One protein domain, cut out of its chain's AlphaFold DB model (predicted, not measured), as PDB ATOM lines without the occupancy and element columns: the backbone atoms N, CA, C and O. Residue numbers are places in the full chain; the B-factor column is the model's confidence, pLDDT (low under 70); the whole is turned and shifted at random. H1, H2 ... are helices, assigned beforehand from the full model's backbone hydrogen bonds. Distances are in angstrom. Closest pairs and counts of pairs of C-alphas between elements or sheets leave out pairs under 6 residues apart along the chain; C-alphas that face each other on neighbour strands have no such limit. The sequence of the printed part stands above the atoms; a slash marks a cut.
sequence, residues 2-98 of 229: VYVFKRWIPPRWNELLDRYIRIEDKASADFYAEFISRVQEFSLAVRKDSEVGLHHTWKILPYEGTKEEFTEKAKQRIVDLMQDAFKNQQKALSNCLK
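Overview. This is residues 2 to 98 of the 229 residues of a protein of Glossina fuscipes fuscipes (UniProt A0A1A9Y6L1). The long helix H2 and the shorter helix H1 lie side by side as a helical hairpin, with a loose loop of the chain at each end of H1. The link of residues 42 to 66 folds back at one end, with a small two-stranded turn in it, and beyond the other end of H1 the opening stretch swings away, residues 9 to 17 sticking out; residues 90 to 98, of which 90 to 95 belong to H2, also stand free. The printed part has 97 residues with two named helices, H1 then H2, and no named strand; its class is all helix, though only 45 residues are in named elements. It is extended, with a radius of gyration of the C-alphas of 19.5 A, and spans 55 by 42 by 26 A.

Along the chain. H2 takes residues 67 to 95 and measures 42.4 A, from C-alpha 67 at (21.988, 13.463, -35.065) to C-alpha 95 at (58.226, 5.365, -55.472). H1 takes residues 26 to 41 and measures 22.7 A, beginning with C-alpha 26 at (52.112, 20.135, -51.885).

Arrangement. H2 touches H1 with residues 74 to 85 alone; the closest C-alphas of the two, those of Arg 77 and Arg 38, are 6.4 A apart. The two helices run opposite ways at a shallow tilt of 14 degrees, a helical hairpin. In the link between them, residues 45 to 46 pair with residues 52 to 53, antiparallel. Every O i to N i+4 pair of H1 is within hydrogen-bond range, and 24 of 25 in H2.

Size, cuts and confidence. The C-alphas farthest apart, those of Arg 12 and Glu 64, are 56.0 A apart. The printed part has no cut, and the link from H1 to H2, 25 residues, is long. The mean pLDDT of the printed part is 75.6; residues 2 to 21 and 96 to 98 are under 70.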
ATOM      1  N   VAL A   2      51.240  27.589 -49.958       22.80
ATOM      2  CA  VAL A   2      50.701  27.625 -48.595       22.80
ATOM      3  C   VAL A   2      51.885  27.965 -47.708       22.80
ATOM      4  O   VAL A   2      52.902  27.274 -47.728       22.80
ATOM      5  N   TYR A   3      51.797  29.114 -47.047       24.19
ATOM      6  CA  TYR A   3      52.842  29.600 -46.164       24.19
ATOM      7  C   TYR A   3      52.638  28.978 -44.791       24.19
ATOM      8  O   TYR A   3      51.674  29.265 -44.093       24.19
ATOM      9  N   VAL A   4      53.584  28.147 -44.402       25.52
ATOM     10  CA  VAL A   4      53.848  27.788 -43.010       25.52
ATOM     11  C   VAL A   4      55.356  28.068 -42.855       25.52
ATOM     12  O   VAL A   4      56.046  27.902 -43.851       25.52
ATOM     13  N   PHE A   5      55.914  28.563 -41.738       29.03
ATOM     14  CA  PHE A   5      57.332  29.023 -41.648       29.03
ATOM     15  C   PHE A   5      58.098  28.601 -40.350       29.03
ATOM     16  O   PHE A   5      57.973  29.340 -39.396       29.03
ATOM     17  N   LYS A   6      58.996  27.583 -40.273       30.88
ATOM     18  CA  LYS A   6      60.105  27.493 -39.252       30.88
ATOM     19  C   LYS A   6      61.413  27.412 -39.992       30.88
ATOM     20  O   LYS A   6      61.624  26.519 -40.805       30.88
ATOM     21  N   ARG A   7      62.330  28.250 -39.535       26.64
ATOM     22  CA  ARG A   7      63.772  28.050 -39.584       26.64
ATOM     23  C   ARG A   7      64.229  27.785 -38.146       26.64
ATOM     24  O   ARG A   7      63.732  28.438 -37.231       26.64
ATOM     25  N   TRP A   8      65.156  26.855 -37.929       36.81
ATOM     26  CA  TRP A   8      65.804  26.681 -36.624       36.81
ATOM     27  C   TRP A   8      67.136  27.447 -36.588       36.81
ATOM     28  O   TRP A   8      67.982  27.257 -37.460       36.81
ATOM     29  N   ILE A   9      67.302  28.314 -35.584       31.36
ATOM     30  CA  ILE A   9      68.576  28.905 -35.139       31.36
ATOM     31  C   ILE A   9      68.633  28.702 -33.606       31.36
ATOM     32  O   ILE A   9      67.590  28.846 -32.956       31.36
ATOM     33  N   PRO A  10      69.789  28.354 -33.003       31.55
ATOM     34  CA  PRO A  10      69.929  28.204 -31.550       31.55
ATOM     35  C   PRO A  10      69.659  29.529 -30.798       31.55
ATOM     36  O   PRO A  10      69.765  30.603 -31.388       31.55
ATOM     37  N   PRO A  11      69.295  29.491 -29.502       40.22
ATOM     38  CA  PRO A  11      68.551  30.568 -28.846       40.22
ATOM     39  C   PRO A  11      69.355  31.849 -28.555       40.22
ATOM     40  O   PRO A  11      70.457  31.800 -28.011       40.22
ATOM     41  N   ARG A  12      68.711  33.004 -28.786       33.72
ATOM     42  CA  ARG A  12      68.848  34.236 -27.983       33.72
ATOM     43  C   ARG A  12      67.475  34.535 -27.360       33.72
ATOM     44  O   ARG A  12      66.469  34.518 -28.060       33.72
ATOM     45  N   TRP A  13      67.420  34.730 -26.044       46.03
ATOM     46  CA  TRP A  13      66.205  34.593 -25.219       46.03
ATOM     47  C   TRP A  13      65.369  35.876 -25.022       46.03
ATOM     48  O   TRP A  13      64.676  35.985 -24.015       46.03
ATOM     49  N   ASN A  14      65.393  36.836 -25.954       33.19
ATOM     50  CA  ASN A  14      64.873  38.190 -25.682       33.19
ATOM     51  C   ASN A  14      63.692  38.686 -26.543       33.19
ATOM     52  O   ASN A  14      63.289  39.828 -26.354       33.19
ATOM     53  N   GLU A  15      63.077  37.897 -27.436       37.78
ATOM     54  CA  GLU A  15      62.080  38.453 -28.385       37.78
ATOM     55  C   GLU A  15      60.769  37.642 -28.517       37.78
ATOM     56  O   GLU A  15      60.770  36.410 -28.453       37.78
ATOM     57  N   LEU A  16      59.646  38.371 -28.669       47.28
ATOM     58  CA  LEU A  16      58.289  37.916 -29.047       47.28
ATOM     59  C   LEU A  16      58.321  37.217 -30.402       47.28
ATOM     60  O   LEU A  16      58.238  37.870 -31.435       47.28
ATOM     61  N   LEU A  17      58.419  35.892 -30.400       46.28
ATOM     62  CA  LEU A  17      58.312  35.104 -31.621       46.28
ATOM     63  C   LEU A  17      57.457  33.865 -31.366       46.28
ATOM     64  O   LEU A  17      57.933  32.877 -30.798       46.28
ATOM     65  N   ASP A  18      56.213  33.912 -31.846       50.50
ATOM     66  CA  ASP A  18      55.486  32.702 -32.221       50.50
ATOM     67  C   ASP A  18      56.343  31.927 -33.232       50.50
ATOM     68  O   ASP A  18      56.860  32.483 -34.206       50.50
ATOM     69  N   ARG A  19      56.571  30.637 -32.971       56.25
ATOM     70  CA  ARG A  19      57.490  29.809 -33.765       56.25
ATOM     71  C   ARG A  19      56.699  28.855 -34.670       56.25
ATOM     72  O   ARG A  19      56.352  27.754 -34.250       56.25
ATOM     73  N   TYR A  20      56.454  29.240 -35.918       60.38
ATOM     74  CA  TYR A  20      55.691  28.451 -36.912       60.38
ATOM     75  C   TYR A  20      56.537  27.350 -37.558       60.38
ATOM     76  O   TYR A  20      57.733  27.514 -37.538       60.38
ATOM     77  N   ILE A  21      55.999  26.252 -38.123       69.44
ATOM     78  CA  ILE A  21      56.784  25.246 -38.899       69.44
ATOM     79  C   ILE A  21      56.597  25.418 -40.400       69.44
ATOM     80  O   ILE A  21      55.470  25.587 -40.802       69.44
ATOM     81  N   ARG A  22      57.646  25.373 -41.246       74.75
ATOM     82  CA  ARG A  22      57.496  25.506 -42.709       74.75
ATOM     83  C   ARG A  22      57.363  24.137 -43.305       74.75
ATOM     84  O   ARG A  22      58.331  23.391 -43.316       74.75
ATOM     85  N   ILE A  23      56.177  23.841 -43.810       79.38
ATOM     86  CA  ILE A  23      55.934  22.640 -44.585       79.38
ATOM     87  C   ILE A  23      55.681  23.091 -46.017       79.38
ATOM     88  O   ILE A  23      54.632  23.647 -46.326       79.38
ATOM     89  N   GLU A  24      56.672  22.887 -46.881       83.25
ATOM     90  CA  GLU A  24      56.570  23.126 -48.327       83.25
ATOM     91  C   GLU A  24      56.246  21.825 -49.063       83.25
ATOM     92  O   GLU A  24      56.861  21.486 -50.068       83.25
ATOM     93  N   ASP A  25      55.278  21.077 -48.537       83.44
ATOM     94  CA  ASP A  25      54.787  19.856 -49.162       83.44
ATOM     95  C   ASP A  25      53.419  20.107 -49.799       83.44
ATOM     96  O   ASP A  25      52.441  20.437 -49.120       83.44
ATOM     97  N   LYS A  26      53.353  19.948 -51.125       86.25
ATOM     98  CA  LYS A  26      52.112  20.135 -51.885       86.25
ATOM     99  C   LYS A  26      51.050  19.126 -51.452       86.25
ATOM    100  O   LYS A  26      49.898  19.515 -51.308       86.25
ATOM    101  N   ALA A  27      51.423  17.867 -51.217       85.06
ATOM    102  CA  ALA A  27      50.460  16.820 -50.884       85.06
ATOM    103  C   ALA A  27      49.746  17.103 -49.551       85.06
ATOM    104  O   ALA A  27      48.523  17.006 -49.469       85.06
ATOM    105  N   SER A  28      50.493  17.526 -48.529       85.75
ATOM    106  CA  SER A  28      49.947  17.950 -47.237       85.75
ATOM    107  C   SER A  28      49.068  19.198 -47.363       85.75
ATOM    108  O   SER A  28      48.006  19.268 -46.749       85.75
ATOM    109  N   ALA A  29      49.477  20.178 -48.174       88.81
ATOM    110  CA  ALA A  29      48.684  21.382 -48.416       88.81
ATOM    111  C   ALA A  29      47.352  21.066 -49.120       88.81
ATOM    112  O   ALA A  29      46.302  21.539 -48.684       88.81
ATOM    113  N   ASP A  30      47.390  20.239 -50.166       91.12
ATOM    114  CA  ASP A  30      46.201  19.789 -50.891       91.12
ATOM    115  C   ASP A  30      45.266  18.990 -49.974       91.12
ATOM    116  O   ASP A  30      44.056  19.192 -50.014       91.12
ATOM    117  N   PHE A  31      45.815  18.134 -49.104       91.50
ATOM    118  CA  PHE A  31      45.029  17.376 -48.130       91.50
ATOM    119  C   PHE A  31      44.209  18.291 -47.217       91.50
ATOM    120  O   PHE A  31      43.011  18.073 -47.054       91.50
ATOM    121  N   TYR A  32      44.827  19.319 -46.626       91.44
ATOM    122  CA  TYR A  32      44.107  20.229 -45.733       91.44
ATOM    123  C   TYR A  32      43.127  21.138 -46.483       91.44
ATOM    124  O   TYR A  32      42.064  21.446 -45.948       91.44
ATOM    125  N   ALA A  33      43.440  21.532 -47.720       92.88
ATOM    126  CA  ALA A  33      42.504  22.269 -48.566       92.88
ATOM    127  C   ALA A  33      41.252  21.430 -48.876       92.88
ATOM    128  O   ALA A  33      40.129  21.901 -48.690       92.88
ATOM    129  N   GLU A  34      41.440  20.168 -49.264       94.69
ATOM    130  CA  GLU A  34      40.348  19.226 -49.512       94.69
ATOM    131  C   GLU A  34      39.578  18.916 -48.220       94.69
ATOM    132  O   GLU A  34      38.352  18.907 -48.228       94.69
ATOM    133  N   PHE A  35      40.262  18.750 -47.084       94.56
ATOM    134  CA  PHE A  35      39.621  18.565 -45.779       94.56
ATOM    135  C   PHE A  35      38.675  19.719 -45.437       94.56
ATOM    136  O   PHE A  35      37.521  19.479 -45.083       94.56
ATOM    137  N   ILE A  36      39.131  20.965 -45.597       93.81
ATOM    138  CA  ILE A  36      38.288  22.149 -45.393       93.81
ATOM    139  C   ILE A  36      37.100  22.124 -46.360       93.81
ATOM    140  O   ILE A  36      35.973  22.354 -45.925       93.81
ATOM    141  N   SER A  37      37.325  21.783 -47.632       92.19
ATOM    142  CA  SER A  37      36.249  21.645 -48.621       92.19
ATOM    143  C   SER A  37      35.206  20.604 -48.192       92.19
ATOM    144  O   SER A  37      34.010  20.873 -48.265       92.19
ATOM    145  N   ARG A  38      35.623  19.444 -47.666       93.38
ATOM    146  CA  ARG A  38      34.701  18.413 -47.153       93.38
ATOM    147  C   ARG A  38      33.912  18.887 -45.947       93.38
ATOM    148  O   ARG A  38      32.714  18.635 -45.882       93.38
ATOM    149  N   VAL A  39      34.552  19.591 -45.015       93.12
ATOM    150  CA  VAL A  39      33.866  20.171 -43.850       93.12
ATOM    151  C   VAL A  39      32.824  21.203 -44.283       93.12
ATOM    152  O   VAL A  39      31.724  21.242 -43.729       93.12
ATOM    153  N   GLN A  40      33.130  22.008 -45.303       91.06
ATOM    154  CA  GLN A  40      32.193  22.981 -45.861       91.06
ATOM    155  C   GLN A  40      30.938  22.326 -46.450       91.06
ATOM    156  O   GLN A  40      29.867  22.925 -46.364       91.06
ATOM    157  N   GLU A  41      31.024  21.101 -46.986       90.88
ATOM    158  CA  GLU A  41      29.857  20.398 -47.535       90.88
ATOM    159  C   GLU A  41      28.747  20.204 -46.492       90.88
ATOM    160  O   GLU A  41      27.575  20.306 -46.825       90.88
ATOM    161  N   PHE A  42      29.085  19.950 -45.229       89.94
ATOM    162  CA  PHE A  42      28.101  19.716 -44.162       89.94
ATOM    163  C   PHE A  42      28.020  20.859 -43.141       89.94
ATOM    164  O   PHE A  42      27.442  20.698 -42.066       89.94
ATOM    165  N   SER A  43      28.582  22.020 -43.480       88.69
ATOM    166  CA  SER A  43      28.505  23.240 -42.676       88.69
ATOM    167  C   SER A  43      27.419  24.180 -43.201       88.69
ATOM    168  O   SER A  43      27.092  24.184 -44.388       88.69
ATOM    169  N   LEU A  44      26.872  25.020 -42.318       86.12
ATOM    170  CA  LEU A  44      26.039  26.146 -42.740       86.12
ATOM    171  C   LEU A  44      26.923  27.191 -43.425       86.12
ATOM    172  O   LEU A  44      27.951  27.591 -42.875       86.12
ATOM    173  N   ALA A  45      26.514  27.640 -44.606       82.12
ATOM    174  CA  ALA A  45      27.214  28.668 -45.359       82.12
ATOM    175  C   ALA A  45      26.337  29.913 -45.500       82.12
ATOM    176  O   ALA A  45      25.128  29.818 -45.714       82.12
ATOM    177  N   VAL A  46      26.977  31.080 -45.421       82.44
ATOM    178  CA  VAL A  46      26.371  32.358 -45.805       82.44
ATOM    179  C   VAL A  46      26.763  32.627 -47.253       82.44
ATOM    180  O   VAL A  46      27.950  32.700 -47.582       82.44
ATOM    181  N   ARG A  47      25.770  32.716 -48.133       78.19
ATOM    182  CA  ARG A  47      25.959  33.000 -49.557       78.19
ATOM    183  C   ARG A  47      26.073  34.510 -49.793       78.19
ATOM    184  O   ARG A  47      25.843  35.325 -48.904       78.19
ATOM    185  N   LYS A  48      26.495  34.899 -51.001       78.19
ATOM    186  CA  LYS A  48      26.743  36.313 -51.367       78.19
ATOM    187  C   LYS A  48      25.488  37.193 -51.298       78.19
ATOM    188  O   LYS A  48      25.603  38.402 -51.150       78.19
ATOM    189  N   ASP A  49      24.322  36.581 -51.417       82.69
ATOM    190  CA  ASP A  49      22.988  37.168 -51.267       82.69
ATOM    191  C   ASP A  49      22.550  37.297 -49.796       82.69
ATOM    192  O   ASP A  49      21.434  37.723 -49.525       82.69
ATOM    193  N   SER A  50      23.433  36.988 -48.838       78.31
ATOM    194  CA  SER A  50      23.122  36.901 -47.404       78.31
ATOM    195  C   SER A  50      22.131  35.792 -47.049       78.31
ATOM    196  O   SER A  50      21.647  35.744 -45.917       78.31
ATOM    197  N   GLU A  51      21.857  34.865 -47.969       77.44
ATOM    198  CA  GLU A  51      21.075  33.679 -47.653       77.44
ATOM    199  C   GLU A  51      21.927  32.675 -46.877       77.44
ATOM    200  O   GLU A  51      23.072  32.364 -47.228       77.44
ATOM    201  N   VAL A  52      21.344  32.146 -45.805       80.19
ATOM    202  CA  VAL A  52      21.914  31.034 -45.050       80.19
ATOM    203  C   VAL A  52      21.379  29.748 -45.652       80.19
ATOM    204  O   VAL A  52      20.169  29.554 -45.753       80.19
ATOM    205  N   GLY A  53      22.276  28.850 -46.038       79.56
ATOM    206  CA  GLY A  53      21.873  27.584 -46.626       79.56
ATOM    207  C   GLY A  53      22.913  26.495 -46.462       79.56
ATOM    208  O   GLY A  53      24.084  26.742 -46.167       79.56
ATOM    209  N   LEU A  54      22.463  25.264 -46.680       82.81
ATOM    210  CA  LEU A  54      23.353  24.121 -46.794       82.81
ATOM    211  C   LEU A  54      24.053  24.108 -48.154       82.81
ATOM    212  O   LEU A  54      23.608  24.706 -49.147       82.81
ATOM    213  N   HIS A  55      25.160  23.378 -48.198       82.62
ATOM    214  CA  HIS A  55      25.788  23.014 -49.452       82.62
ATOM    215  C   HIS A  55      24.810  22.214 -50.327       82.62
ATOM    216  O   HIS A  55      24.029  21.409 -49.834       82.62
ATOM    217  N   HIS A  56      24.867  22.391 -51.645       81.81
ATOM    218  CA  HIS A  56      23.922  21.758 -52.576       81.81
ATOM    219  C   HIS A  56      23.956  20.215 -52.544       81.81
ATOM    220  O   HIS A  56      22.956  19.566 -52.851       81.81
ATOM    221  N   THR A  57      25.088  19.618 -52.155       83.69
ATOM    222  CA  THR A  57      25.239  18.160 -51.987       83.69
ATOM    223  C   THR A  57      24.805  17.648 -50.611       83.69
ATOM    224  O   THR A  57      24.856  16.439 -50.372       83.69
ATOM    225  N   TRP A  58      24.375  18.533 -49.708       86.81
ATOM    226  CA  TRP A  58      24.047  18.207 -48.328       86.81
ATOM    227  C   TRP A  58      22.630  18.647 -47.976       86.81
ATOM    228  O   TRP A  58      22.260  19.806 -48.119       86.81
ATOM    229  N   LYS A  59      21.815  17.698 -47.516       83.19
ATOM    230  CA  LYS A  59      20.381  17.920 -47.260       83.19
ATOM    231  C   LYS A  59      19.981  17.733 -45.798       83.19
ATOM    232  O   LYS A  59      18.822  17.932 -45.466       83.19
ATOM    233  N   ILE A  60      20.917  17.330 -44.938       81.12
ATOM    234  CA  ILE A  60      20.629  17.066 -43.527       81.12
ATOM    235  C   ILE A  60      20.928  18.328 -42.734       81.12
ATOM    236  O   ILE A  60      22.093  18.676 -42.526       81.12
ATOM    237  N   LEU A  61      19.888  19.010 -42.272       74.00
ATOM    238  CA  LEU A  61      20.070  20.128 -41.357       74.00
ATOM    239  C   LEU A  61      20.504  19.602 -39.983       74.00
ATOM    240  O   LEU A  61      19.878  18.663 -39.483       74.00
ATOM    241  N   PRO A  62      21.519  20.213 -39.339       70.50
ATOM    242  CA  PRO A  62      21.987  19.792 -38.016       70.50
ATOM    243  C   PRO A  62      20.898  19.775 -36.933       70.50
ATOM    244  O   PRO A  62      21.071  19.115 -35.914       70.50
ATOM    245  N   TYR A  63      19.805  20.520 -37.139       71.69
ATOM    246  CA  TYR A  63      18.711  20.706 -36.185       71.69
ATOM    247  C   TYR A  63      17.354  20.128 -36.637       71.69
ATOM    248  O   TYR A  63      16.438  20.094 -35.822       71.69
ATOM    249  N   GLU A  64      17.209  19.668 -37.888       71.81
ATOM    250  CA  GLU A  64      15.956  19.049 -38.382       71.81
ATOM    251  C   GLU A  64      16.108  17.554 -38.698       71.81
ATOM    252  O   GLU A  64      15.133  16.808 -38.640       71.81
ATOM    253  N   GLY A  65      17.323  17.102 -39.030       72.06
ATOM    254  CA  GLY A  65      17.628  15.683 -39.217       72.06
ATOM    255  C   GLY A  65      17.939  14.965 -37.904       72.06
ATOM    256  O   GLY A  65      18.068  15.581 -36.845       72.06
ATOM    257  N   THR A  66      18.119  13.641 -37.967       84.06
ATOM    258  CA  THR A  66      18.628  12.898 -36.807       84.06
ATOM    259  C   THR A  66      20.127  13.142 -36.650       84.06
ATOM    260  O   THR A  66      20.887  13.202 -37.624       84.06
ATOM    261  N   LYS A  67      20.572  13.279 -35.398       86.06
ATOM    262  CA  LYS A  67      21.988  13.463 -35.065       86.06
ATOM    263  C   LYS A  67      22.833  12.309 -35.603       86.06
ATOM    264  O   LYS A  67      23.961  12.521 -36.048       86.06
ATOM    265  N   GLU A  68      22.287  11.103 -35.551       88.75
ATOM    266  CA  GLU A  68      22.914   9.867 -35.995       88.75
ATOM    267  C   GLU A  68      23.158   9.895 -37.506       88.75
ATOM    268  O   GLU A  68      24.283   9.660 -37.942       88.75
ATOM    269  N   GLU A  69      22.150  10.264 -38.306       89.25
ATOM    270  CA  GLU A  69      22.290  10.337 -39.764       89.25
ATOM    271  C   GLU A  69      23.279  11.432 -40.185       89.25
ATOM    272  O   GLU A  69      24.121  11.203 -41.058       89.25
ATOM    273  N   PHE A  70      23.218  12.606 -39.542       91.06
ATOM    274  CA  PHE A  70      24.180  13.683 -39.776       91.06
ATOM    275  C   PHE A  70      25.608  13.210 -39.489       91.06
ATOM    276  O   PHE A  70      26.498  13.357 -40.328       91.06
ATOM    277  N   THR A  71      25.812  12.618 -38.309       92.00
ATOM    278  CA  THR A  71      27.121  12.156 -37.843       92.00
ATOM    279  C   THR A  71      27.699  11.107 -38.781       92.00
ATOM    280  O   THR A  71      28.857  11.226 -39.172       92.00
ATOM    281  N   GLU A  72      26.899  10.121 -39.184       92.75
ATOM    282  CA  GLU A  72      27.360   9.033 -40.044       92.75
ATOM    283  C   GLU A  72      27.766   9.545 -41.429       92.75
ATOM    284  O   GLU A  72      28.873   9.273 -41.895       92.75
ATOM    285  N   LYS A  73      26.929  10.374 -42.072       92.50
ATOM    286  CA  LYS A  73      27.269  10.924 -43.392       92.50
ATOM    287  C   LYS A  73      28.461  11.879 -43.331       92.50
ATOM    288  O   LYS A  73      29.292  11.855 -44.237       92.50
ATOM    289  N   ALA A  74      28.568  12.701 -42.285       93.69
ATOM    290  CA  ALA A  74      29.663  13.660 -42.149       93.69
ATOM    291  C   ALA A  74      30.978  12.917 -41.903       93.69
ATOM    292  O   ALA A  74      31.991  13.202 -42.541       93.69
ATOM    293  N   LYS A  75      30.939  11.892 -41.045       95.25
ATOM    294  CA  LYS A  75      32.061  10.989 -40.811       95.25
ATOM    295  C   LYS A  75      32.507  10.312 -42.100       95.25
ATOM    296  O   LYS A  75      33.705  10.318 -42.378       95.25
ATOM    297  N   GLN A  76      31.577   9.793 -42.902       95.50
ATOM    298  CA  GLN A  76      31.908   9.131 -44.163       95.50
ATOM    299  C   GLN A  76      32.676  10.062 -45.113       95.50
ATOM    300  O   GLN A  76      33.725   9.669 -45.616       95.50
ATOM    301  N   ARG A  77      32.241  11.323 -45.274       95.00
ATOM    302  CA  ARG A  77      32.937  12.317 -46.122       95.00
ATOM    303  C   ARG A  77      34.401  12.514 -45.738       95.00
ATOM    304  O   ARG A  77      35.255  12.643 -46.612       95.00
ATOM    305  N   ILE A  78      34.689  12.546 -44.440       96.00
ATOM    306  CA  ILE A  78      36.055  12.730 -43.941       96.00
ATOM    307  C   ILE A  78      36.857  11.426 -44.022       96.00
ATOM    308  O   ILE A  78      38.034  11.452 -44.376       96.00
ATOM    309  N   VAL A  79      36.238  10.279 -43.732       95.19
ATOM    310  CA  VAL A  79      36.894   8.967 -43.828       95.19
ATOM    311  C   VAL A  79      37.307   8.658 -45.267       95.19
ATOM    312  O   VAL A  79      38.426   8.187 -45.465       95.19
ATOM    313  N   ASP A  80      36.470   8.968 -46.258       95.38
ATOM    314  CA  ASP A  80      36.794   8.785 -47.680       95.38
ATOM    315  C   ASP A  80      38.058   9.567 -48.063       95.38
ATOM    316  O   ASP A  80      39.012   8.997 -48.598       95.38
ATOM    317  N   LEU A  81      38.126  10.847 -47.675       94.56
ATOM    318  CA  LEU A  81      39.311  11.685 -47.870       94.56
ATOM    319  C   LEU A  81      40.562  11.069 -47.226       94.56
ATOM    320  O   LEU A  81      41.630  11.019 -47.841       94.56
ATOM    321  N   MET A  82      40.449  10.591 -45.985       92.06
ATOM    322  CA  MET A  82      41.571   9.971 -45.277       92.06
ATOM    323  C   MET A  82      42.046   8.682 -45.959       92.06
ATOM    324  O   MET A  82      43.252   8.439 -46.034       92.06
ATOM    325  N   GLN A  83      41.127   7.861 -46.468       92.94
ATOM    326  CA  GLN A  83      41.466   6.636 -47.193       92.94
ATOM    327  C   GLN A  83      42.189   6.937 -48.507       92.94
ATOM    328  O   GLN A  83      43.172   6.266 -48.832       92.94
ATOM    329  N   ASP A  84      41.742   7.946 -49.247       91.81
ATOM    330  CA  ASP A  84      42.384   8.354 -50.495       91.81
ATOM    331  C   ASP A  84      43.773   8.948 -50.246       91.81
ATOM    332  O   ASP A  84      44.736   8.586 -50.931       91.81
ATOM    333  N   ALA A  85      43.916   9.772 -49.205       88.88
ATOM    334  CA  ALA A  85      45.209  10.282 -48.764       88.88
ATOM    335  C   ALA A  85      46.177   9.143 -48.404       88.88
ATOM    336  O   ALA A  85      47.315   9.134 -48.877       88.88
ATOM    337  N   PHE A  86      45.717   8.141 -47.648       87.56
ATOM    338  CA  PHE A  86      46.529   6.982 -47.270       87.56
ATOM    339  C   PHE A  86      46.985   6.163 -48.487       87.56
ATOM    340  O   PHE A  86      48.164   5.826 -48.605       87.56
ATOM    341  N   LYS A  87      46.083   5.886 -49.439       89.44
ATOM    342  CA  LYS A  87      46.429   5.178 -50.686       89.44
ATOM    343  C   LYS A  87      47.479   5.943 -51.491       89.44
ATOM    344  O   LYS A  87      48.411   5.337 -52.022       89.44
ATOM    345  N   ASN A  88      47.345   7.265 -51.587       85.44
ATOM    346  CA  ASN A  88      48.298   8.108 -52.307       85.44
ATOM    347  C   ASN A  88      49.665   8.144 -51.612       85.44
ATOM    348  O   ASN A  88      50.691   8.025 -52.281       85.44
ATOM    349  N   GLN A  89      49.690   8.216 -50.281       81.12
ATOM    350  CA  GLN A  89      50.921   8.134 -49.492       81.12
ATOM    351  C   GLN A  89      51.622   6.783 -49.652       81.12
ATOM    352  O   GLN A  89      52.838   6.745 -49.818       81.12
ATOM    353  N   GLN A  90      50.878   5.675 -49.672       83.56
ATOM    354  CA  GLN A  90      51.461   4.345 -49.860       83.56
ATOM    355  C   GLN A  90      52.121   4.196 -51.240       83.56
ATOM    356  O   GLN A  90      53.218   3.648 -51.342       83.56
ATOM    357  N   LYS A  91      51.499   4.749 -52.290       83.81
ATOM    358  CA  LYS A  91      52.099   4.828 -53.635       83.81
ATOM    359  C   LYS A  91      53.333   5.733 -53.667       83.81
ATOM    360  O   LYS A  91      54.291   5.449 -54.381       83.81
ATOM    361  N   ALA A  92      53.328   6.829 -52.911       79.19
ATOM    362  CA  ALA A  92      54.490   7.706 -52.808       79.19
ATOM    363  C   ALA A  92      55.659   7.002 -52.099       79.19
ATOM    364  O   ALA A  92      56.795   7.111 -52.553       79.19
ATOM    365  N   LEU A  93      55.379   6.218 -51.051       76.06
ATOM    366  CA  LEU A  93      56.374   5.430 -50.321       76.06
ATOM    367  C   LEU A  93      57.056   4.381 -51.206       76.06
ATOM    368  O   LEU A  93      58.273   4.235 -51.140       76.06
ATOM    369  N   SER A  94      56.306   3.690 -52.071       76.00
ATOM    370  CA  SER A  94      56.899   2.725 -53.008       76.00
ATOM    371  C   SER A  94      57.789   3.381 -54.068       76.00
ATOM    372  O   SER A  94      58.698   2.736 -54.584       76.00
ATOM    373  N   ASN A  95      57.546   4.656 -54.386       71.81
ATOM    374  CA  ASN A  95      58.226   5.365 -55.472       71.81
ATOM    375  C   ASN A  95      59.367   6.278 -54.989       71.81
ATOM    376  O   ASN A  95      60.251   6.618 -55.774       71.81
ATOM    377  N   CYS A  96      59.367   6.690 -53.718       63.25
ATOM    378  CA  CYS A  96      60.317   7.649 -53.159       63.25
ATOM    379  C   CYS A  96      61.188   7.008 -52.067       63.25
ATOM    380  O   CYS A  96      60.934   7.140 -50.873       63.25
ATOM    381  N   LEU A  97      62.265   6.340 -52.487       61.22
ATOM    382  CA  LEU A  97      63.243   5.702 -51.589       61.22
ATOM    383  C   LEU A  97      64.239   6.689 -50.938       61.22
ATOM    384  O   LEU A  97      65.137   6.255 -50.220       61.22
ATOM    385  N   LYS A  98      64.138   8.001 -51.208       69.06
ATOM    386  CA  LYS A  98      65.138   9.019 -50.816       69.06
ATOM    387  C   LYS A  98      64.567  10.223 -50.047       69.06
ATOM    388  O   LYS A  98      65.164  11.294 -50.084       69.06
TER     389      LYS A  98